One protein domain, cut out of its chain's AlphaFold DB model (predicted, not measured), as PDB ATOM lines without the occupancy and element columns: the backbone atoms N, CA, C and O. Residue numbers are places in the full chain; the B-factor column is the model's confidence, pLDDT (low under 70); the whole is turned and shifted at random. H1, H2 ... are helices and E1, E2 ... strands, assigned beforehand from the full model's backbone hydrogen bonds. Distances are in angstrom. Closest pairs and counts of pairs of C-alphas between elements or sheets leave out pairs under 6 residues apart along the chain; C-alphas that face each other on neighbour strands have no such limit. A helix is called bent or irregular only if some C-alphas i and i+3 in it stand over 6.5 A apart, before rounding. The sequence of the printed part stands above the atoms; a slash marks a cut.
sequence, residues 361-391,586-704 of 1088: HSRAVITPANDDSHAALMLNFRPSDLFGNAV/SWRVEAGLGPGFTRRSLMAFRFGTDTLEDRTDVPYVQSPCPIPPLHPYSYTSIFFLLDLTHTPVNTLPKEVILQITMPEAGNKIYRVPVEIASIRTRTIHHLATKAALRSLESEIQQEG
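This is residues 361 to 391 and 586 to 704 of the 1088 residues of an uncharacterized protein of Hypoxylon sp. CI-4A (UniProt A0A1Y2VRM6). One eight-stranded sheet curls round on itself into a barrel-like shell, not fully closed, and the long helix H2 crosses its outside over E2, E6 and E5. It is a folded sheet, bent back into two leaves that face each other: E3, E7 and E8 face E2, E6, E5 and E4, with E1 as the hinge. The printed part has 150 residues, with E1, E2, H1, E3, E4, E5, E6, E7, E8 and H2 in chain order; the mixed sheet has the order E3, E7, E8, E1, E2, E6, E5, E4, and the class is mixed, helices and strands. The whole is compact, with a radius of gyration of the C-alphas of 15.6 A and spans of 47 by 41 by 28 A.

Start at the edge strand E3, residues 588 to 592, antiparallel to E7, residues 655 to 662; look for N 590 and O 659, 2.9 A apart. E7 forms a hairpin with E8, residues 666 to 676, where N 658 and O 670 are 2.9 A apart. The pairing of E8 is staggered: residues 666 to 673 pair with E7, and 674 to 676 with E1, residues 363 to 367, parallel to it, N 675 and O 364 being 2.8 A apart. E1 and E2, residues 374 to 381, form a hairpin, with N 365 and O 378 2.9 A apart. E2 is antiparallel to E6, residues 636 to 643, with N 377 and O 640 2.9 A apart. E6 and E5, residues 618 to 623, form a hairpin, with N 621 and O 641 2.9 A apart. E5 is parallel to the other edge strand, E4, residues 597 to 599, with N 620 and O 598 2.9 A apart. The closest C-alphas of the two edge strands, Gly 592 and Arg 599, are 7.8 A apart. H2, residues 683 to 703, is on the sheet at a height over the sheet of 6.9 A and runs across the strands, at 69 degrees to E5 on the local plane. Its closest C-alphas to E6 are Ala 688 and Phe 639, 5.0 A apart. H1, residues 383 to 387, only grazes the sheet. In H1 and H2 every O i to N i+4 pair is within hydrogen-bond range.

Find C-alpha 363 at (21.085, 26.926, -26.124), where E1 begins. E8 spans 32.0 A, E6 23.5 A, E2 23.1 A and E7 21.9 A. H2 spans 30.6 A, to C-alpha 703 at (36.462, 20.985, 2.733).

The C-alphas farthest apart, Asp 371 and Val 391, are 48.0 A apart. Residues 392 to 585 are not printed, and C-alphas 391 and 586 are 10.9 A apart across the cut. The links E4 to E5, E5 to E6 and E6 to E7 are long. Mean pLDDT of the printed part is 81.1; 29 residues are under 70, among them 384 to 391 and 662 to 666.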
ATOM      1  N   HIS A 361      16.016  22.127 -27.854       71.00
ATOM      2  CA  HIS A 361      17.381  22.302 -28.358       71.00
ATOM      3  C   HIS A 361      18.315  22.965 -27.338       71.00
ATOM      4  O   HIS A 361      17.963  23.968 -26.713       71.00
ATOM      5  N   SER A 362      19.551  22.467 -27.266       81.00
ATOM      6  CA  SER A 362      20.637  23.066 -26.481       81.00
ATOM      7  C   SER A 362      20.935  24.526 -26.883       81.00
ATOM      8  O   SER A 362      21.224  24.801 -28.047       81.00
ATOM      9  N   ARG A 363      20.902  25.468 -25.926       84.50
ATOM     10  CA  ARG A 363      21.085  26.926 -26.124       84.50
ATOM     11  C   ARG A 363      21.818  27.582 -24.949       84.50
ATOM     12  O   ARG A 363      21.590  27.228 -23.794       84.50
ATOM     13  N   ALA A 364      22.641  28.594 -25.230       89.31
ATOM     14  CA  ALA A 364      23.271  29.441 -24.215       89.31
ATOM     15  C   ALA A 364      22.770  30.886 -24.335       89.31
ATOM     16  O   ALA A 364      22.950  31.509 -25.376       89.31
ATOM     17  N   VAL A 365      22.183  31.432 -23.267       88.31
ATOM     18  CA  VAL A 365      21.641  32.801 -23.228       88.31
ATOM     19  C   VAL A 365      22.356  33.610 -22.147       88.31
ATOM     20  O   VAL A 365      22.460  33.159 -21.007       88.31
ATOM     21  N   ILE A 366      22.836  34.813 -22.479       89.00
ATOM     22  CA  ILE A 366      23.466  35.736 -21.522       89.00
ATOM     23  C   ILE A 366      22.650  37.012 -21.327       89.00
ATOM     24  O   ILE A 366      22.358  37.726 -22.286       89.00
ATOM     25  N   THR A 367      22.364  37.361 -20.071       87.31
ATOM     26  CA  THR A 367      21.978  38.727 -19.704       87.31
ATOM     27  C   THR A 367      23.247  39.573 -19.537       87.31
ATOM     28  O   THR A 367      24.075  39.248 -18.675       87.31
ATOM     29  N   PRO A 368      23.424  40.657 -20.323       79.62
ATOM     30  CA  PRO A 368      24.544  41.587 -20.173       79.62
ATOM     31  C   PRO A 368      24.641  42.219 -18.781       79.62
ATOM     32  O   PRO A 368      23.710  42.140 -17.980       79.62
ATOM     33  N   ALA A 369      25.750  42.930 -18.547       74.62
ATOM     34  CA  ALA A 369      25.942  43.756 -17.361       74.62
ATOM     35  C   ALA A 369      24.701  44.616 -17.047       74.62
ATOM     36  O   ALA A 369      24.272  45.456 -17.846       74.62
ATOM     37  N   ASN A 370      24.142  44.378 -15.864       64.75
ATOM     38  CA  ASN A 370      23.186  45.256 -15.205       64.75
ATOM     39  C   ASN A 370      23.930  46.405 -14.493       64.75
ATOM     40  O   ASN A 370      25.157  46.491 -14.529       64.75
ATOM     41  N   ASP A 371      23.187  47.284 -13.826       65.19
ATOM     42  CA  ASP A 371      23.717  48.463 -13.110       65.19
ATOM     43  C   ASP A 371      24.633  48.071 -11.927       65.19
ATOM     44  O   ASP A 371      25.424  48.865 -11.426       65.19
ATOM     45  N   ASP A 372      24.547  46.802 -11.529       66.06
ATOM     46  CA  ASP A 372      25.352  46.107 -10.531       66.06
ATOM     47  C   ASP A 372      26.726  45.614 -11.057       66.06
ATOM     48  O   ASP A 372      27.480  45.000 -10.293       66.06
ATOM     49  N   SER A 373      27.061  45.862 -12.331       82.88
ATOM     50  CA  SER A 373      28.305  45.450 -13.017       82.88
ATOM     51  C   SER A 373      28.569  43.936 -13.058       82.88
ATOM     52  O   SER A 373      29.718  43.499 -13.137       82.88
ATOM     53  N   HIS A 374      27.515  43.118 -13.034       88.81
ATOM     54  CA  HIS A 374      27.605  41.663 -13.176       88.81
ATOM     55  C   HIS A 374      26.829  41.194 -14.421       88.81
ATOM     56  O   HIS A 374      25.710  41.648 -14.667       88.81
ATOM     57  N   ALA A 375      27.367  40.243 -15.183       90.62
ATOM     58  CA  ALA A 375      26.620  39.537 -16.235       90.62
ATOM     59  C   ALA A 375      26.285  38.108 -15.780       90.62
ATOM     60  O   ALA A 375      26.967  37.550 -14.919       90.62
ATOM     61  N   ALA A 376      25.234  37.510 -16.340       92.12
ATOM     62  CA  ALA A 376      24.821  36.155 -15.984       92.12
ATOM     63  C   ALA A 376      24.412  35.364 -17.229       92.12
ATOM     64  O   ALA A 376      23.606  35.838 -18.029       92.12
ATOM     65  N   LEU A 377      24.975  34.166 -17.386       92.88
ATOM     66  CA  LEU A 377      24.738  33.262 -18.510       92.88
ATOM     67  C   LEU A 377      24.072  31.978 -18.014       92.88
ATOM     68  O   LEU A 377      24.487  31.413 -17.004       92.88
ATOM     69  N   MET A 378      23.070  31.516 -18.756       91.88
ATOM     70  CA  MET A 378      22.394  30.234 -18.585       91.88
ATOM     71  C   MET A 378      22.641  29.390 -19.841       91.88
ATOM     72  O   MET A 378      22.173  29.733 -20.927       91.88
ATOM     73  N   LEU A 379      23.419  28.316 -19.703       90.62
ATOM     74  CA  LEU A 379      23.529  27.262 -20.706       90.62
ATOM     75  C   LEU A 379      22.525  26.173 -20.347       90.62
ATOM     76  O   LEU A 379      22.718  25.482 -19.352       90.62
ATOM     77  N   ASN A 380      21.526  25.980 -21.197       85.19
ATOM     78  CA  ASN A 380      20.637  24.829 -21.148       85.19
ATOM     79  C   ASN A 380      21.074  23.857 -22.239       85.19
ATOM     80  O   ASN A 380      21.172  24.254 -23.401       85.19
ATOM     81  N   PHE A 381      21.332  22.597 -21.906       80.38
ATOM     82  CA  PHE A 381      21.715  21.611 -22.909       80.38
ATOM     83  C   PHE A 381      21.107  20.232 -22.665       80.38
ATOM     84  O   PHE A 381      20.798  19.828 -21.542       80.38
ATOM     85  N   ARG A 382      20.937  19.515 -23.770       76.38
ATOM     86  CA  ARG A 382      20.349  18.188 -23.856       76.38
ATOM     87  C   ARG A 382      21.461  17.181 -24.145       76.38
ATOM     88  O   ARG A 382      22.006  17.183 -25.246       76.38
ATOM     89  N   PRO A 383      21.815  16.305 -23.190       73.12
ATOM     90  CA  PRO A 383      22.890  15.335 -23.377       73.12
ATOM     91  C   PRO A 383      22.696  14.432 -24.614       73.12
ATOM     92  O   PRO A 383      23.673  14.130 -25.299       73.12
ATOM     93  N   SER A 384      21.456  14.080 -24.992       66.75
ATOM     94  CA  SER A 384      21.203  13.287 -26.209       66.75
ATOM     95  C   SER A 384      21.625  13.973 -27.520       66.75
ATOM     96  O   SER A 384      21.976  13.264 -28.459       66.75
ATOM     97  N   ASP A 385      21.657  15.315 -27.589       65.31
ATOM     98  CA  ASP A 385      22.149  16.067 -28.765       65.31
ATOM     99  C   ASP A 385      23.638  15.776 -29.034       65.31
ATOM    100  O   ASP A 385      24.128  15.908 -30.156       65.31
ATOM    101  N   LEU A 386      24.377  15.414 -27.978       60.28
ATOM    102  CA  LEU A 386      25.835  15.303 -27.969       60.28
ATOM    103  C   LEU A 386      26.307  13.838 -27.924       60.28
ATOM    104  O   LEU A 386      27.384  13.529 -28.445       60.28
ATOM    105  N   PHE A 387      25.509  12.948 -27.316       58.06
ATOM    106  CA  PHE A 387      25.892  11.585 -26.912       58.06
ATOM    107  C   PHE A 387      25.085  10.447 -27.565       58.06
ATOM    108  O   PHE A 387      25.104   9.327 -27.053       58.06
ATOM    109  N   GLY A 388      24.362  10.715 -28.658       53.53
ATOM    110  CA  GLY A 388      23.436   9.764 -29.290       53.53
ATOM    111  C   GLY A 388      23.948   8.316 -29.382       53.53
ATOM    112  O   GLY A 388      24.999   8.056 -29.966       53.53
ATOM    113  N   ASN A 389      23.173   7.388 -28.806       51.06
ATOM    114  CA  ASN A 389      23.381   5.933 -28.790       51.06
ATOM    115  C   ASN A 389      24.786   5.461 -28.353       51.06
ATOM    116  O   ASN A 389      25.337   4.541 -28.951       51.06
ATOM    117  N   ALA A 390      25.364   6.062 -27.306       49.22
ATOM    118  CA  ALA A 390      26.717   5.724 -26.844       49.22
ATOM    119  C   ALA A 390      26.937   4.232 -26.505       49.22
ATOM    120  O   ALA A 390      27.974   3.689 -26.872       49.22
ATOM    121  N   VAL A 391      25.985   3.574 -25.824       51.25
ATOM    122  CA  VAL A 391      25.993   2.129 -25.507       51.25
ATOM    123  C   VAL A 391      24.545   1.614 -25.444       51.25
ATOM    124  O   VAL A 391      23.709   2.284 -24.836       51.25
ATOM    125  N   SER A 586      30.083   7.671 -17.857       56.16
ATOM    126  CA  SER A 586      31.435   8.125 -18.198       56.16
ATOM    127  C   SER A 586      31.553   9.469 -18.931       56.16
ATOM    128  O   SER A 586      32.648   9.812 -19.379       56.16
ATOM    129  N   TRP A 587      30.490  10.278 -19.006       67.00
ATOM    130  CA  TRP A 587      30.563  11.646 -19.545       67.00
ATOM    131  C   TRP A 587      31.024  12.656 -18.494       67.00
ATOM    132  O   TRP A 587      30.221  13.369 -17.887       67.00
ATOM    133  N   ARG A 588      32.343  12.777 -18.310       73.38
ATOM    134  CA  ARG A 588      32.897  13.927 -17.586       73.38
ATOM    135  C   ARG A 588      32.860  15.149 -18.496       73.38
ATOM    136  O   ARG A 588      33.585  15.191 -19.491       73.38
ATOM    137  N   VAL A 589      32.053  16.140 -18.129       80.38
ATOM    138  CA  VAL A 589      31.960  17.422 -18.835       80.38
ATOM    139  C   VAL A 589      32.554  18.545 -18.000       80.38
ATOM    140  O   VAL A 589      32.233  18.714 -16.826       80.38
ATOM    141  N   GLU A 590      33.406  19.330 -18.645       87.31
ATOM    142  CA  GLU A 590      33.966  20.582 -18.155       87.31
ATOM    143  C   GLU A 590      33.428  21.711 -19.042       87.31
ATOM    144  O   GLU A 590      33.445  21.604 -20.271       87.31
ATOM    145  N   ALA A 591      32.926  22.785 -18.431       90.81
ATOM    146  CA  ALA A 591      32.310  23.902 -19.141       90.81
ATOM    147  C   ALA A 591      33.081  25.201 -18.875       90.81
ATOM    148  O   ALA A 591      33.324  25.558 -17.722       90.81
ATOM    149  N   GLY A 592      33.453  25.915 -19.936       92.62
ATOM    150  CA  GLY A 592      34.226  27.153 -19.843       92.62
ATOM    151  C   GLY A 592      33.837  28.187 -20.894       92.62
ATOM    152  O   GLY A 592      33.229  27.868 -21.911       92.62
ATOM    153  N   LEU A 593      34.208  29.442 -20.652       92.69
ATOM    154  CA  LEU A 593      33.843  30.593 -21.491       92.69
ATOM    155  C   LEU A 593      34.931  30.992 -22.515       92.69
ATOM    156  O   LEU A 593      34.810  32.011 -23.190       92.69
ATOM    157  N   GLY A 594      35.987  30.181 -22.646       86.94
ATOM    158  CA  GLY A 594      37.124  30.447 -23.532       86.94
ATOM    159  C   GLY A 594      38.165  31.417 -22.947       86.94
ATOM    160  O   GLY A 594      38.124  31.724 -21.756       86.94
ATOM    161  N   PRO A 595      39.143  31.867 -23.758       86.75
ATOM    162  CA  PRO A 595      40.158  32.833 -23.331       86.75
ATOM    163  C   PRO A 595      39.536  34.215 -23.071       86.75
ATOM    164  O   PRO A 595      38.591  34.605 -23.759       86.75
ATOM    165  N   GLY A 596      40.083  34.966 -22.112       87.81
ATOM    166  CA  GLY A 596      39.477  36.203 -21.605       87.81
ATOM    167  C   GLY A 596      38.584  35.993 -20.375       87.81
ATOM    168  O   GLY A 596      38.008  36.959 -19.879       87.81
ATOM    169  N   PHE A 597      38.437  34.753 -19.887       91.94
ATOM    170  CA  PHE A 597      37.539  34.396 -18.789       91.94
ATOM    171  C   PHE A 597      38.180  33.363 -17.847       91.94
ATOM    172  O   PHE A 597      38.435  32.223 -18.241       91.94
ATOM    173  N   THR A 598      38.335  33.709 -16.565       92.56
ATOM    174  CA  THR A 598      38.945  32.845 -15.539       92.56
ATOM    175  C   THR A 598      37.927  32.391 -14.490       92.56
ATOM    176  O   THR A 598      37.309  33.199 -13.796       92.56
ATOM    177  N   ARG A 599      37.800  31.069 -14.325       93.25
ATOM    178  CA  ARG A 599      36.938  30.420 -13.322       93.25
ATOM    179  C   ARG A 599      37.504  30.629 -11.911       93.25
ATOM    180  O   ARG A 599      38.692  30.402 -11.686       93.25
ATOM    181  N   ARG A 600      36.665  31.001 -10.941       93.00
ATOM    182  CA  ARG A 600      37.031  31.152  -9.518       93.00
ATOM    183  C   ARG A 600      36.041  30.428  -8.597       93.00
ATOM    184  O   ARG A 600      34.873  30.264  -8.940       93.00
ATOM    185  N   SER A 601      36.531  29.999  -7.432       91.00
ATOM    186  CA  SER A 601      35.719  29.478  -6.321       91.00
ATOM    187  C   SER A 601      35.350  30.614  -5.366       91.00
ATOM    188  O   SER A 601      36.186  31.473  -5.065       91.00
ATOM    189  N   LEU A 602      34.119  30.588  -4.849       91.62
ATOM    190  CA  LEU A 602      33.643  31.542  -3.844       91.62
ATOM    191  C   LEU A 602      34.214  31.274  -2.438       91.62
ATOM    192  O   LEU A 602      34.035  32.113  -1.557       91.62
ATOM    193  N   MET A 603      34.932  30.170  -2.213       89.12
ATOM    194  CA  MET A 603      35.694  29.961  -0.975       89.12
ATOM    195  C   MET A 603      37.025  30.731  -0.963       89.12
ATOM    196  O   MET A 603      37.493  31.119   0.105       89.12
ATOM    197  N   ALA A 604      37.617  31.003  -2.134       87.31
ATOM    198  CA  ALA A 604      38.974  31.553  -2.255       87.31
ATOM    199  C   ALA A 604      39.069  32.971  -2.861       87.31
ATOM    200  O   ALA A 604      40.131  33.585  -2.786       87.31
ATOM    201  N   PHE A 605      38.001  33.494  -3.474       89.75
ATOM    202  CA  PHE A 605      38.000  34.769  -4.209       89.75
ATOM    203  C   PHE A 605      36.772  35.613  -3.844       89.75
ATOM    204  O   PHE A 605      35.648  35.118  -3.939       89.75
ATOM    205  N   ARG A 606      36.948  36.880  -3.439       90.56
ATOM    206  CA  ARG A 606      35.828  37.796  -3.143       90.56
ATOM    207  C   ARG A 606      35.233  38.360  -4.428       90.56
ATOM    208  O   ARG A 606      35.830  39.214  -5.082       90.56
ATOM    209  N   PHE A 607      34.033  37.903  -4.757       90.25
ATOM    210  CA  PHE A 607      33.315  38.283  -5.968       90.25
ATOM    211  C   PHE A 607      32.890  39.760  -5.912       90.25
ATOM    212  O   PHE A 607      32.298  40.192  -4.923       90.25
ATOM    213  N   GLY A 608      33.186  40.543  -6.952       86.31
ATOM    214  CA  GLY A 608      32.928  41.985  -6.981       86.31
ATOM    215  C   GLY A 608      33.825  42.802  -6.043       86.31
ATOM    216  O   GLY A 608      33.393  43.848  -5.554       86.31
ATOM    217  N   THR A 609      35.025  42.313  -5.694       87.25
ATOM    218  CA  THR A 609      35.980  43.018  -4.808       87.25
ATOM    219  C   THR A 609      37.446  42.665  -5.074       87.25
ATOM    220  O   THR A 609      38.283  43.565  -5.118       87.25
ATOM    221  N   ASP A 610      37.786  41.381  -5.220       86.06
ATOM    222  CA  ASP A 610      39.160  40.974  -5.530       86.06
ATOM    223  C   ASP A 610      39.415  41.115  -7.049       86.06
ATOM    224  O   ASP A 610      38.553  40.814  -7.872       86.06
ATOM    225  N   THR A 611      40.611  41.557  -7.456       81.19
ATOM    226  CA  THR A 611      40.994  41.664  -8.880       81.19
ATOM    227  C   THR A 611      41.878  40.503  -9.321       81.19
ATOM    228  O   THR A 611      42.753  40.075  -8.570       81.19
ATOM    229  N   LEU A 612      41.726  40.058 -10.572       82.25
ATOM    230  CA  LEU A 612      42.672  39.143 -11.215       82.25
ATOM    231  C   LEU A 612      44.042  39.810 -11.457       82.25
ATOM    232  O   LEU A 612      44.145  41.035 -11.561       82.25
ATOM    233  N   GLU A 613      45.092  38.986 -11.543       80.12
ATOM    234  CA  GLU A 613      46.463  39.427 -11.852       80.12
ATOM    235  C   GLU A 613      46.557  39.988 -13.279       80.12
ATOM    236  O   GLU A 613      47.081  41.085 -13.482       80.12
ATOM    237  N   ASP A 614      45.973  39.278 -14.252       77.75
ATOM    238  CA  ASP A 614      45.664  39.836 -15.566       77.75
ATOM    239  C   ASP A 614      44.317  40.573 -15.501       77.75
ATOM    240  O   ASP A 614      43.282  39.987 -15.194       77.75
ATOM    241  N   ARG A 615      44.338  41.879 -15.790       73.31
ATOM    242  CA  ARG A 615      43.157  42.761 -15.762       73.31
ATOM    243  C   ARG A 615      42.381  42.802 -17.083       73.31
ATOM    244  O   ARG A 615      41.429  43.574 -17.202       73.31
ATOM    245  N   THR A 616      42.807  42.038 -18.087       77.75
ATOM    246  CA  THR A 616      42.068  41.844 -19.343       77.75
ATOM    247  C   THR A 616      41.110  40.655 -19.269       77.75
ATOM    248  O   THR A 616      40.123  40.629 -20.003       77.75
ATOM    249  N   ASP A 617      41.357  39.730 -18.340       87.00
ATOM    250  CA  ASP A 617      40.533  38.558 -18.062       87.00
ATOM    251  C   ASP A 617      39.331  38.915 -17.157       87.00
ATOM    252  O   ASP A 617      39.411  39.786 -16.285       87.00
ATOM    253  N   VAL A 618      38.203  38.227 -17.348       90.31
ATOM    254  CA  VAL A 618      36.962  38.393 -16.571       90.31
ATOM    255  C   VAL A 618      36.814  37.238 -15.567       90.31
ATOM    256  O   VAL A 618      36.731  36.079 -15.988       90.31
ATOM    257  N   PRO A 619      36.754  37.496 -14.246       92.69
ATOM    258  CA  PRO A 619      36.469  36.453 -13.267       92.69
ATOM    259  C   PRO A 619      35.012  35.974 -13.361       92.69
ATOM    260  O   PRO A 619      34.079  36.775 -13.447       92.69
ATOM    261  N   TYR A 620      34.800  34.656 -13.300       93.94
ATOM    262  CA  TYR A 620      33.460  34.066 -13.246       93.94
ATOM    263  C   TYR A 620      33.352  32.888 -12.275       93.94
ATOM    264  O   TYR A 620      34.309  32.151 -12.031       93.94
ATOM    265  N   VAL A 621      32.142  32.684 -11.758       95.06
ATOM    266  CA  VAL A 621      31.739  31.508 -10.976       95.06
ATOM    267  C   VAL A 621      30.825  30.652 -11.842       95.06
ATOM    268  O   VAL A 621      29.919  31.175 -12.486       95.06
ATOM    269  N   GLN A 622      31.062  29.342 -11.867       95.50
ATOM    270  CA  GLN A 622      30.246  28.358 -12.583       95.50
ATOM    271  C   GLN A 622      29.429  27.543 -11.573       95.50
ATOM    272  O   GLN A 622      29.938  27.191 -10.508       95.50
ATOM    273  N   SER A 623      28.180  27.213 -11.892       93.69
ATOM    274  CA  SER A 623      27.307  26.420 -11.019       93.69
ATOM    275  C   SER A 623      26.335  25.551 -11.827       93.69
ATOM    276  O   SER A 623      25.749  26.069 -12.773       93.69
ATOM    277  N   PRO A 624      26.127  24.265 -11.490       88.56
ATOM    278  CA  PRO A 624      26.733  23.521 -10.380       88.56
ATOM    279  C   PRO A 624      28.260  23.351 -10.500       88.56
ATOM    280  O   PRO A 624      28.834  23.441 -11.589       88.56
ATOM    281  N   CYS A 625      28.923  23.155  -9.358       83.19
ATOM    282  CA  CYS A 625      30.355  22.869  -9.252       83.19
ATOM    283  C   CYS A 625      30.595  21.765  -8.199       83.19
ATOM    284  O   CYS A 625      30.283  22.003  -7.033       83.19
ATOM    285  N   PRO A 626      31.169  20.597  -8.563       78.62
ATOM    286  CA  PRO A 626      31.409  20.121  -9.933       78.62
ATOM    287  C   PRO A 626      30.107  19.996 -10.746       78.62
ATOM    288  O   PRO A 626      29.010  20.088 -10.200       78.62
ATOM    289  N   ILE A 627      30.223  19.806 -12.062       84.75
ATOM    290  CA  ILE A 627      29.065  19.479 -12.908       84.75
ATOM    291  C   ILE A 627      28.643  18.036 -12.562       84.75
ATOM    292  O   ILE A 627      29.520  17.165 -12.527       84.75
ATOM    293  N   PRO A 628      27.360  17.765 -12.256       78.06
ATOM    294  CA  PRO A 628      26.895  16.413 -11.958       78.06
ATOM    295  C   PRO A 628      26.963  15.522 -13.212       78.06
ATOM    296  O   PRO A 628      26.943  16.043 -14.330       78.06
ATOM    297  N   PRO A 629      27.023  14.185 -13.061       74.50
ATOM    298  CA  PRO A 629      26.923  13.268 -14.193       74.50
ATOM    299  C   PRO A 629      25.652  13.492 -15.017       74.50
ATOM    300  O   PRO A 629      24.596  13.833 -14.484       74.50
ATOM    301  N   LEU A 630      25.793  13.328 -16.330       75.38
ATOM    302  CA  LEU A 630      24.795  13.699 -17.329       75.38
ATOM    303  C   LEU A 630      24.094  12.461 -17.884       75.38
ATOM    304  O   LEU A 630      24.732  11.425 -18.046       75.38
ATOM    305  N   HIS A 631      22.821  12.605 -18.256       70.94
ATOM    306  CA  HIS A 631      21.962  11.506 -18.719       70.94
ATOM    307  C   HIS A 631      21.167  11.952 -19.963       70.94
ATOM    308  O   HIS A 631      20.676  13.084 -19.951       70.94
ATOM    309  N   PRO A 632      20.976  11.134 -21.024       66.50
ATOM    310  CA  PRO A 632      20.377  11.568 -22.299       66.50
ATOM    311  C   PRO A 632      18.995  12.192 -22.142       66.50
ATOM    312  O   PRO A 632      18.669  13.173 -22.809       66.50
ATOM    313  N   TYR A 633      18.217  11.628 -21.221       65.69
ATOM    314  CA  TYR A 633      16.826  11.972 -20.948       65.69
ATOM    315  C   TYR A 633      16.669  13.070 -19.879       65.69
ATOM    316  O   TYR A 633      15.547  13.346 -19.457       65.69
ATOM    317  N   SER A 634      17.769  13.695 -19.434       71.06
ATOM    318  CA  SER A 634      17.772  14.778 -18.445       71.06
ATOM    319  C   SER A 634      18.280  16.081 -19.057       71.06
ATOM    320  O   SER A 634      19.473  16.237 -19.325       71.06
ATOM    321  N   TYR A 635      17.387  17.055 -19.227       77.19
ATOM    322  CA  TYR A 635      17.782  18.414 -19.601       77.19
ATOM    323  C   TYR A 635      18.650  19.007 -18.479       77.19
ATOM    324  O   TYR A 635      18.293  18.888 -17.307       77.19
ATOM    325  N   THR A 636      19.809  19.576 -18.815       81.44
ATOM    326  CA  THR A 636      20.802  20.017 -17.823       81.44
ATOM    327  C   THR A 636      21.150  21.488 -18.011       81.44
ATOM    328  O   THR A 636      21.460  21.920 -19.122       81.44
ATOM    329  N   SER A 637      21.166  22.237 -16.908       87.81
ATOM    330  CA  SER A 637      21.461  23.671 -16.904       87.81
ATOM    331  C   SER A 637      22.760  23.976 -16.159       87.81
ATOM    332  O   SER A 637      23.014  23.463 -15.068       87.81
ATOM    333  N   ILE A 638      23.598  24.824 -16.757       92.31
ATOM    334  CA  ILE A 638      24.845  25.328 -16.177       92.31
ATOM    335  C   ILE A 638      24.810  26.852 -16.218       92.31
ATOM    336  O   ILE A 638      24.713  27.476 -17.275       92.31
ATOM    337  N   PHE A 639      24.930  27.450 -15.043       94.44
ATOM    338  CA  PHE A 639      24.953  28.886 -14.841       94.44
ATOM    339  C   PHE A 639      26.378  29.408 -14.708       94.44
ATOM    340  O   PHE A 639      27.242  28.769 -14.102       94.44
ATOM    341  N   PHE A 640      26.598  30.618 -15.213       95.19
ATOM    342  CA  PHE A 640      27.837  31.364 -15.041       95.19
ATOM    343  C   PHE A 640      27.497  32.769 -14.549       95.19
ATOM    344  O   PHE A 640      26.714  33.477 -15.183       95.19
ATOM    345  N   LEU A 641      28.095  33.183 -13.434       94.06
ATOM    346  CA  LEU A 641      28.005  34.543 -12.909       94.06
ATOM    347  C   LEU A 641      29.345  35.240 -13.160       94.06
ATOM    348  O   LEU A 641      30.368  34.806 -12.631       94.06
ATOM    349  N   LEU A 642      29.343  36.281 -13.992       93.19
ATOM    350  CA  LEU A 642      30.532  37.008 -14.431       93.19
ATOM    351  C   LEU A 642      30.632  38.342 -13.688       93.19
ATOM    352  O   LEU A 642      29.665  39.107 -13.642       93.19
ATOM    353  N   ASP A 643      31.812  38.635 -13.155       91.25
ATOM    354  CA  ASP A 643      32.129  39.895 -12.486       91.25
ATOM    355  C   ASP A 643      32.893  40.817 -13.445       91.25
ATOM    356  O   ASP A 643      34.019  40.531 -13.847       91.25
ATOM    357  N   LEU A 644      32.253  41.923 -13.832       88.44
ATOM    358  CA  LEU A 644      32.777  42.909 -14.780       88.44
ATOM    359  C   LEU A 644      33.153  44.228 -14.077       88.44
ATOM    360  O   LEU A 644      33.420  45.227 -14.742       88.44
ATOM    361  N   THR A 645      33.183  44.258 -12.736       83.38
ATOM    362  CA  THR A 645      33.401  45.477 -11.925       83.38
ATOM    363  C   THR A 645      34.730  46.186 -12.195       83.38
ATOM    364  O   THR A 645      34.838  47.400 -11.998       83.38
ATOM    365  N   HIS A 646      35.743  45.443 -12.642       77.56
ATOM    366  CA  HIS A 646      37.110  45.933 -12.827       77.56
ATOM    367  C   HIS A 646      37.644  45.777 -14.262       77.56
ATOM    368  O   HIS A 646      38.789  46.146 -14.530       77.56
ATOM    369  N   THR A 647      36.825  45.284 -15.196       70.31
ATOM    370  CA  THR A 647      37.221  45.060 -16.593       70.31
ATOM    371  C   THR A 647      36.970  46.324 -17.432       70.31
ATOM    372  O   THR A 647      35.846  46.823 -17.459       70.31
ATOM    373  N   PRO A 648      37.966  46.863 -18.165       57.34
ATOM    374  CA  PRO A 648      37.819  48.123 -18.915       57.34
ATOM    375  C   PRO A 648      36.965  48.011 -20.194       57.34
ATOM    376  O   PRO A 648      36.749  49.008 -20.883       57.34
ATOM    377  N   VAL A 649      36.497  46.807 -20.529       63.56
ATOM    378  CA  VAL A 649      35.605  46.506 -21.654       63.56
ATOM    379  C   VAL A 649      34.512  45.566 -21.144       63.56
ATOM    380  O   VAL A 649      34.799  44.627 -20.405       63.56
ATOM    381  N   ASN A 650      33.260  45.795 -21.551       65.75
ATOM    382  CA  ASN A 650      32.123  44.905 -21.276       65.75
ATOM    383  C   ASN A 650      32.198  43.659 -22.184       65.75
ATOM    384  O   ASN A 650      31.421  43.497 -23.128       65.75
ATOM    385  N   THR A 651      33.229  42.841 -21.966       77.25
ATOM    386  CA  THR A 651      33.573  41.686 -22.801       77.25
ATOM    387  C   THR A 651      32.678  40.508 -22.434       77.25
ATOM    388  O   THR A 651      32.937  39.794 -21.472       77.25
ATOM    389  N   LEU A 652      31.609  40.303 -23.203       87.69
ATOM    390  CA  LEU A 652      30.732  39.141 -23.045       87.69
ATOM    391  C   LEU A 652      31.288  37.924 -23.814       87.69
ATOM    392  O   LEU A 652      31.834  38.100 -24.910       87.69
ATOM    393  N   PRO A 653      31.149  36.694 -23.280       90.88
ATOM    394  CA  PRO A 653      31.507  35.474 -23.997       90.88
ATOM    395  C   PRO A 653      30.634  35.299 -25.244       90.88
ATOM    396  O   PRO A 653      29.456  35.652 -25.250       90.88
ATOM    397  N   LYS A 654      31.225  34.747 -26.310       90.69
ATOM    398  CA  LYS A 654      30.554  34.498 -27.604       90.69
ATOM    399  C   LYS A 654      30.133  33.044 -27.799       90.69
ATOM    400  O   LYS A 654      29.288  32.752 -28.640       90.69
ATOM    401  N   GLU A 655      30.750  32.142 -27.050       93.19
ATOM    402  CA  GLU A 655      30.519  30.704 -27.073       93.19
ATOM    403  C   GLU A 655      30.730  30.147 -25.657       93.19
ATOM    404  O   GLU A 655      31.553  30.670 -24.903       93.19
ATOM    405  N   VAL A 656      30.007  29.085 -25.303       93.62
ATOM    406  CA  VAL A 656      30.364  28.210 -24.182       93.62
ATOM    407  C   VAL A 656      31.048  26.978 -24.760       93.62
ATOM    408  O   VAL A 656      30.521  26.323 -25.662       93.62
ATOM    409  N   ILE A 657      32.236  26.677 -24.249       92.00
ATOM    410  CA  ILE A 657      33.046  25.531 -24.647       92.00
ATOM    411  C   ILE A 657      32.757  24.391 -23.671       92.00
ATOM    412  O   ILE A 657      33.051  24.502 -22.480       92.00
ATOM    413  N   LEU A 658      32.193  23.301 -24.185       89.19
ATOM    414  CA  LEU A 658      31.981  22.052 -23.459       89.19
ATOM    415  C   LEU A 658      33.059  21.050 -23.871       89.19
ATOM    416  O   LEU A 658      33.041  20.543 -24.995       89.19
ATOM    417  N   GLN A 659      33.994  20.765 -22.969       85.88
ATOM    418  CA  GLN A 659      34.964  19.687 -23.131       85.88
ATOM    419  C   GLN A 659      34.413  18.425 -22.472       85.88
ATOM    420  O   GLN A 659      34.119  18.415 -21.279       85.88
ATOM    421  N   ILE A 660      34.285  17.356 -23.252       79.44
ATOM    422  CA  ILE A 660      33.670  16.100 -22.830       79.44
ATOM    423  C   ILE A 660      34.706  14.991 -22.952       79.44
ATOM    424  O   ILE A 660      35.179  14.701 -24.050       79.44
ATOM    425  N   THR A 661      35.063  14.382 -21.825       74.12
ATOM    426  CA  THR A 661      36.001  13.257 -21.752       74.12
ATOM    427  C   THR A 661      35.218  11.954 -21.676       74.12
ATOM    428  O   THR A 661      34.483  11.752 -20.713       74.12
ATOM    429  N   MET A 662      35.399  11.068 -22.659       68.06
ATOM    430  CA  MET A 662      34.897   9.689 -22.647       68.06
ATOM    431  C   MET A 662      36.075   8.701 -22.600       68.06
ATOM    432  O   MET A 662      36.979   8.831 -23.425       68.06
ATOM    433  N   PRO A 663      36.074   7.682 -21.717       58.41
ATOM    434  CA  PRO A 663      37.163   6.701 -21.628       58.41
ATOM    435  C   PRO A 663      37.419   5.927 -22.927       58.41
ATOM    436  O   PRO A 663      38.568   5.639 -23.249       58.41
ATOM    437  N   GLU A 664      36.360   5.612 -23.676       55.41
ATOM    438  CA  GLU A 664      36.424   4.774 -24.884       55.41
ATOM    439  C   GLU A 664      36.477   5.597 -26.182       55.41
ATOM    440  O   GLU A 664      37.101   5.186 -27.156       55.41
ATOM    441  N   ALA A 665      35.858   6.784 -26.190       58.00
ATOM    442  CA  ALA A 665      35.717   7.643 -27.373       58.00
ATOM    443  C   ALA A 665      36.587   8.919 -27.343       58.00
ATOM    444  O   ALA A 665      36.488   9.757 -28.243       58.00
ATOM    445  N   GLY A 666      37.438   9.076 -26.323       65.44
ATOM    446  CA  GLY A 666      38.362  10.200 -26.170       65.44
ATOM    447  C   GLY A 666      37.690  11.533 -25.819       65.44
ATOM    448  O   GLY A 666      36.553  11.586 -25.344       65.44
ATOM    449  N   ASN A 667      38.417  12.629 -26.050       74.81
ATOM    450  CA  ASN A 667      37.948  13.978 -25.738       74.81
ATOM    451  C   ASN A 667      37.261  14.609 -26.954       74.81
ATOM    452  O   ASN A 667      37.884  14.788 -28.002       74.81
ATOM    453  N   LYS A 668      36.002  15.021 -26.792       80.38
ATOM    454  CA  LYS A 668      35.267  15.850 -27.759       80.38
ATOM    455  C   LYS A 668      35.097  17.264 -27.208       80.38
ATOM    456  O   LYS A 668      34.943  17.449 -26.004       80.38
ATOM    457  N   ILE A 669      35.104  18.263 -28.089       85.19
ATOM    458  CA  ILE A 669      34.857  19.666 -27.730       85.19
ATOM    459  C   ILE A 669      33.671  20.169 -28.548       85.19
ATOM    460  O   ILE A 669      33.714  20.150 -29.777       85.19
ATOM    461  N   TYR A 670      32.643  20.651 -27.858       85.88
ATOM    462  CA  TYR A 670      31.458  21.268 -28.445       85.88
ATOM    463  C   TYR A 670      31.452  22.762 -28.105       85.88
ATOM    464  O   TYR A 670      31.947  23.175 -27.054       85.88
ATOM    465  N   ARG A 671      30.921  23.584 -29.011       89.81
ATOM    466  CA  ARG A 671      30.867  25.047 -28.889       89.81
ATOM    467  C   ARG A 671      29.424  25.490 -29.064       89.81
ATOM    468  O   ARG A 671      28.888  25.388 -30.164       89.81
ATOM    469  N   VAL A 672      28.798  25.947 -27.985       89.75
ATOM    470  CA  VAL A 672      27.422  26.457 -28.004       89.75
ATOM    471  C   VAL A 672      27.491  27.977 -28.178       89.75
ATOM    472  O   VAL A 672      28.085  28.628 -27.317       89.75
ATOM    473  N   PRO A 673      26.954  28.568 -29.261       90.81
ATOM    474  CA  PRO A 673      26.972  30.018 -29.443       90.81
ATOM    475  C   PRO A 673      26.152  30.709 -28.348       90.81
ATOM    476  O   PRO A 673      25.117  30.197 -27.923       90.81
ATOM    477  N   VAL A 674      26.623  31.869 -27.889       91.12
ATOM    478  CA  VAL A 674      25.967  32.644 -26.829       91.12
ATOM    479  C   VAL A 674      25.049  33.696 -27.438       91.12
ATOM    480  O   VAL A 674      25.486  34.630 -28.113       91.12
ATOM    481  N   GLU A 675      23.762  33.552 -27.156       88.62
ATOM    482  CA  GLU A 675      22.697  34.461 -27.549       88.62
ATOM    483  C   GLU A 675      22.561  35.578 -26.501       88.62
ATOM    484  O   GLU A 675      22.476  35.320 -25.299       88.62
ATOM    485  N   ILE A 676      22.552  36.840 -26.936       82.56
ATOM    486  CA  ILE A 676      22.434  37.981 -26.019       82.56
ATOM    487  C   ILE A 676      20.959  38.261 -25.735       82.56
ATOM    488  O   ILE A 676      20.184  38.507 -26.656       82.56
ATOM    489  N   ALA A 677      20.601  38.299 -24.452       74.31
ATOM    490  CA  ALA A 677      19.276  38.669 -23.984       74.31
ATOM    491  C   ALA A 677      18.897  40.090 -24.435       74.31
ATOM    492  O   ALA A 677      19.479  41.080 -23.982       74.31
ATOM    493  N   SER A 678      17.878  40.189 -25.289       55.41
ATOM    494  CA  SER A 678      17.366  41.456 -25.832       55.41
ATOM    495  C   SER A 678      16.843  42.411 -24.754       55.41
ATOM    496  O   SER A 678      16.793  43.619 -24.980       55.41
ATOM    497  N   ILE A 679      16.455  41.894 -23.580       58.06
ATOM    498  CA  ILE A 679      15.895  42.676 -22.472       58.06
ATOM    499  C   ILE A 679      16.573  42.281 -21.155       58.06
ATOM    500  O   ILE A 679      16.776  41.104 -20.860       58.06
ATOM    501  N   ARG A 680      16.941  43.291 -20.354       55.94
ATOM    502  CA  ARG A 680      17.729  43.166 -19.112       55.94
ATOM    503  C   ARG A 680      16.903  42.649 -17.925       55.94
ATOM    504  O   ARG A 680      16.766  43.329 -16.909       55.94
ATOM    505  N   THR A 681      16.334  41.454 -18.036       65.44
ATOM    506  CA  THR A 681      15.651  40.815 -16.905       65.44
ATOM    507  C   THR A 681      16.675  40.291 -15.889       65.44
ATOM    508  O   THR A 681      17.692  39.706 -16.259       65.44
ATOM    509  N   ARG A 682      16.417  40.468 -14.583       77.44
ATOM    510  CA  ARG A 682      17.292  39.934 -13.513       77.44
ATOM    511  C   ARG A 682      17.110  38.419 -13.280       77.44
ATOM    512  O   ARG A 682      17.770  37.852 -12.419       77.44
ATOM    513  N   THR A 683      16.247  37.745 -14.044       83.81
ATOM    514  CA  THR A 683      15.886  36.324 -13.868       83.81
ATOM    515  C   THR A 683      17.079  35.378 -13.973       83.81
ATOM    516  O   THR A 683      17.281  34.566 -13.069       83.81
ATOM    517  N   ILE A 684      17.912  35.514 -15.010       87.75
ATOM    518  CA  ILE A 684      19.113  34.675 -15.161       87.75
ATOM    519  C   ILE A 684      20.122  34.974 -14.041       87.75
ATOM    520  O   ILE A 684      20.694  34.043 -13.480       87.75
ATOM    521  N   HIS A 685      20.281  36.238 -13.622       90.19
ATOM    522  CA  HIS A 685      21.101  36.588 -12.453       90.19
ATOM    523  C   HIS A 685      20.584  35.953 -11.155       90.19
ATOM    524  O   HIS A 685      21.392  35.502 -10.343       90.19
ATOM    525  N   HIS A 686      19.265  35.897 -10.949       91.38
ATOM    526  CA  HIS A 686      18.661  35.298  -9.757       91.38
ATOM    527  C   HIS A 686      18.876  33.778  -9.711       91.38
ATOM    528  O   HIS A 686      19.334  33.260  -8.690       91.38
ATOM    529  N   LEU A 687      18.626  33.077 -10.824       91.94
ATOM    530  CA  LEU A 687      18.879  31.638 -10.961       91.94
ATOM    531  C   LEU A 687      20.373  31.315 -10.789       91.94
ATOM    532  O   LEU A 687      20.733  30.520  -9.920       91.94
ATOM    533  N   ALA A 688      21.253  32.010 -11.520       93.25
ATOM    534  CA  ALA A 688      22.702  31.827 -11.433       93.25
ATOM    535  C   ALA A 688      23.245  32.077 -10.018       93.25
ATOM    536  O   ALA A 688      24.094  31.331  -9.533       93.25
ATOM    537  N   THR A 689      22.725  33.091  -9.321       94.06
ATOM    538  CA  THR A 689      23.136  33.381  -7.944       94.06
ATOM    539  C   THR A 689      22.634  32.319  -6.966       94.06
ATOM    540  O   THR A 689      23.403  31.891  -6.106       94.06
ATOM    541  N   LYS A 690      21.392  31.824  -7.092       93.94
ATOM    542  CA  LYS A 690      20.918  30.710  -6.251       93.94
ATOM    543  C   LYS A 690      21.751  29.447  -6.492       93.94
ATOM    544  O   LYS A 690      22.165  28.814  -5.523       93.94
ATOM    545  N   ALA A 691      22.067  29.129  -7.749       93.19
ATOM    546  CA  ALA A 691      22.940  28.011  -8.107       93.19
ATOM    547  C   ALA A 691      24.357  28.158  -7.512       93.19
ATOM    548  O   ALA A 691      24.906  27.183  -6.993       93.19
ATOM    549  N   ALA A 692      24.919  29.372  -7.503       94.50
ATOM    550  CA  ALA A 692      26.206  29.671  -6.870       94.50
ATOM    551  C   ALA A 692      26.174  29.501  -5.345       94.50
ATOM    552  O   ALA A 692      27.054  28.850  -4.786       94.50
ATOM    553  N   LEU A 693      25.128  29.994  -4.674       93.38
ATOM    554  CA  LEU A 693      24.944  29.813  -3.229       93.38
ATOM    555  C   LEU A 693      24.770  28.331  -2.847       93.38
ATOM    556  O   LEU A 693      25.329  27.893  -1.842       93.38
ATOM    557  N   ARG A 694      24.054  27.537  -3.658       89.44
ATOM    558  CA  ARG A 694      23.919  26.080  -3.454       89.44
ATOM    559  C   ARG A 694      25.229  25.324  -3.702       89.44
ATOM    560  O   ARG A 694      25.558  24.421  -2.937       89.44
ATOM    561  N   SER A 695      25.986  25.704  -4.733       89.62
ATOM    562  CA  SER A 695      27.298  25.103  -5.028       89.62
ATOM    563  C   SER A 695      28.283  25.362  -3.886       89.62
ATOM    564  O   SER A 695      28.910  24.429  -3.394       89.62
ATOM    565  N   LEU A 696      28.331  26.604  -3.398       90.12
ATOM    566  CA  LEU A 696      29.161  27.016  -2.268       90.12
ATOM    567  C   LEU A 696      28.804  26.280  -0.968       90.12
ATOM    568  O   LEU A 696      29.693  25.918  -0.201       90.12
ATOM    569  N   GLU A 697      27.519  25.999  -0.719       86.38
ATOM    570  CA  GLU A 697      27.132  25.149   0.413       86.38
ATOM    571  C   GLU A 697      27.712  23.728   0.296       86.38
ATOM    572  O   GLU A 697      28.172  23.182   1.300       86.38
ATOM    573  N   SER A 698      27.723  23.135  -0.902       80.38
ATOM    574  CA  SER A 698      28.331  21.816  -1.120       80.38
ATOM    575  C   SER A 698      29.855  21.845  -0.954       80.38
ATOM    576  O   SER A 698      30.416  20.934  -0.349       80.38
ATOM    577  N   GLU A 699      30.512  22.906  -1.429       81.81
ATOM    578  CA  GLU A 699      31.962  23.128  -1.327       81.81
ATOM    579  C   GLU A 699      32.409  23.183   0.153       81.81
ATOM    580  O   GLU A 699      33.251  22.395   0.589       81.81
ATOM    581  N   ILE A 700      31.730  23.992   0.981       82.06
ATOM    582  CA  ILE A 700      31.987  24.095   2.432       82.06
ATOM    583  C   ILE A 700      31.745  22.756   3.154       82.06
ATOM    584  O   ILE A 700      32.475  22.402   4.083       82.06
ATOM    585  N   GLN A 701      30.728  21.988   2.743       75.50
ATOM    586  CA  GLN A 701      30.451  20.662   3.314       75.50
ATOM    587  C   GLN A 701      31.510  19.603   2.954       75.50
ATOM    588  O   GLN A 701      31.576  18.572   3.632       75.50
ATOM    589  N   GLN A 702      32.325  19.843   1.923       71.12
ATOM    590  CA  GLN A 702      33.410  18.959   1.496       71.12
ATOM    591  C   GLN A 702      34.743  19.303   2.177       71.12
ATOM    592  O   GLN A 702      35.386  18.394   2.703       71.12
ATOM    593  N   GLU A 703      35.143  20.578   2.209       69.81
ATOM    594  CA  GLU A 703      36.462  20.985   2.733       69.81
ATOM    595  C   GLU A 703      36.504  21.194   4.258       69.81
ATOM    596  O   GLU A 703      37.548  20.996   4.881       69.81
ATOM    597  N   GLY A 704      35.374  21.531   4.889       61.47
ATOM    598  CA  GLY A 704      35.281  21.733   6.337       61.47
ATOM    599  C   GLY A 704      35.361  23.196   6.795       61.47
ATOM    600  O   GLY A 704      35.478  24.134   6.011       61.47
TER     601      GLY A 704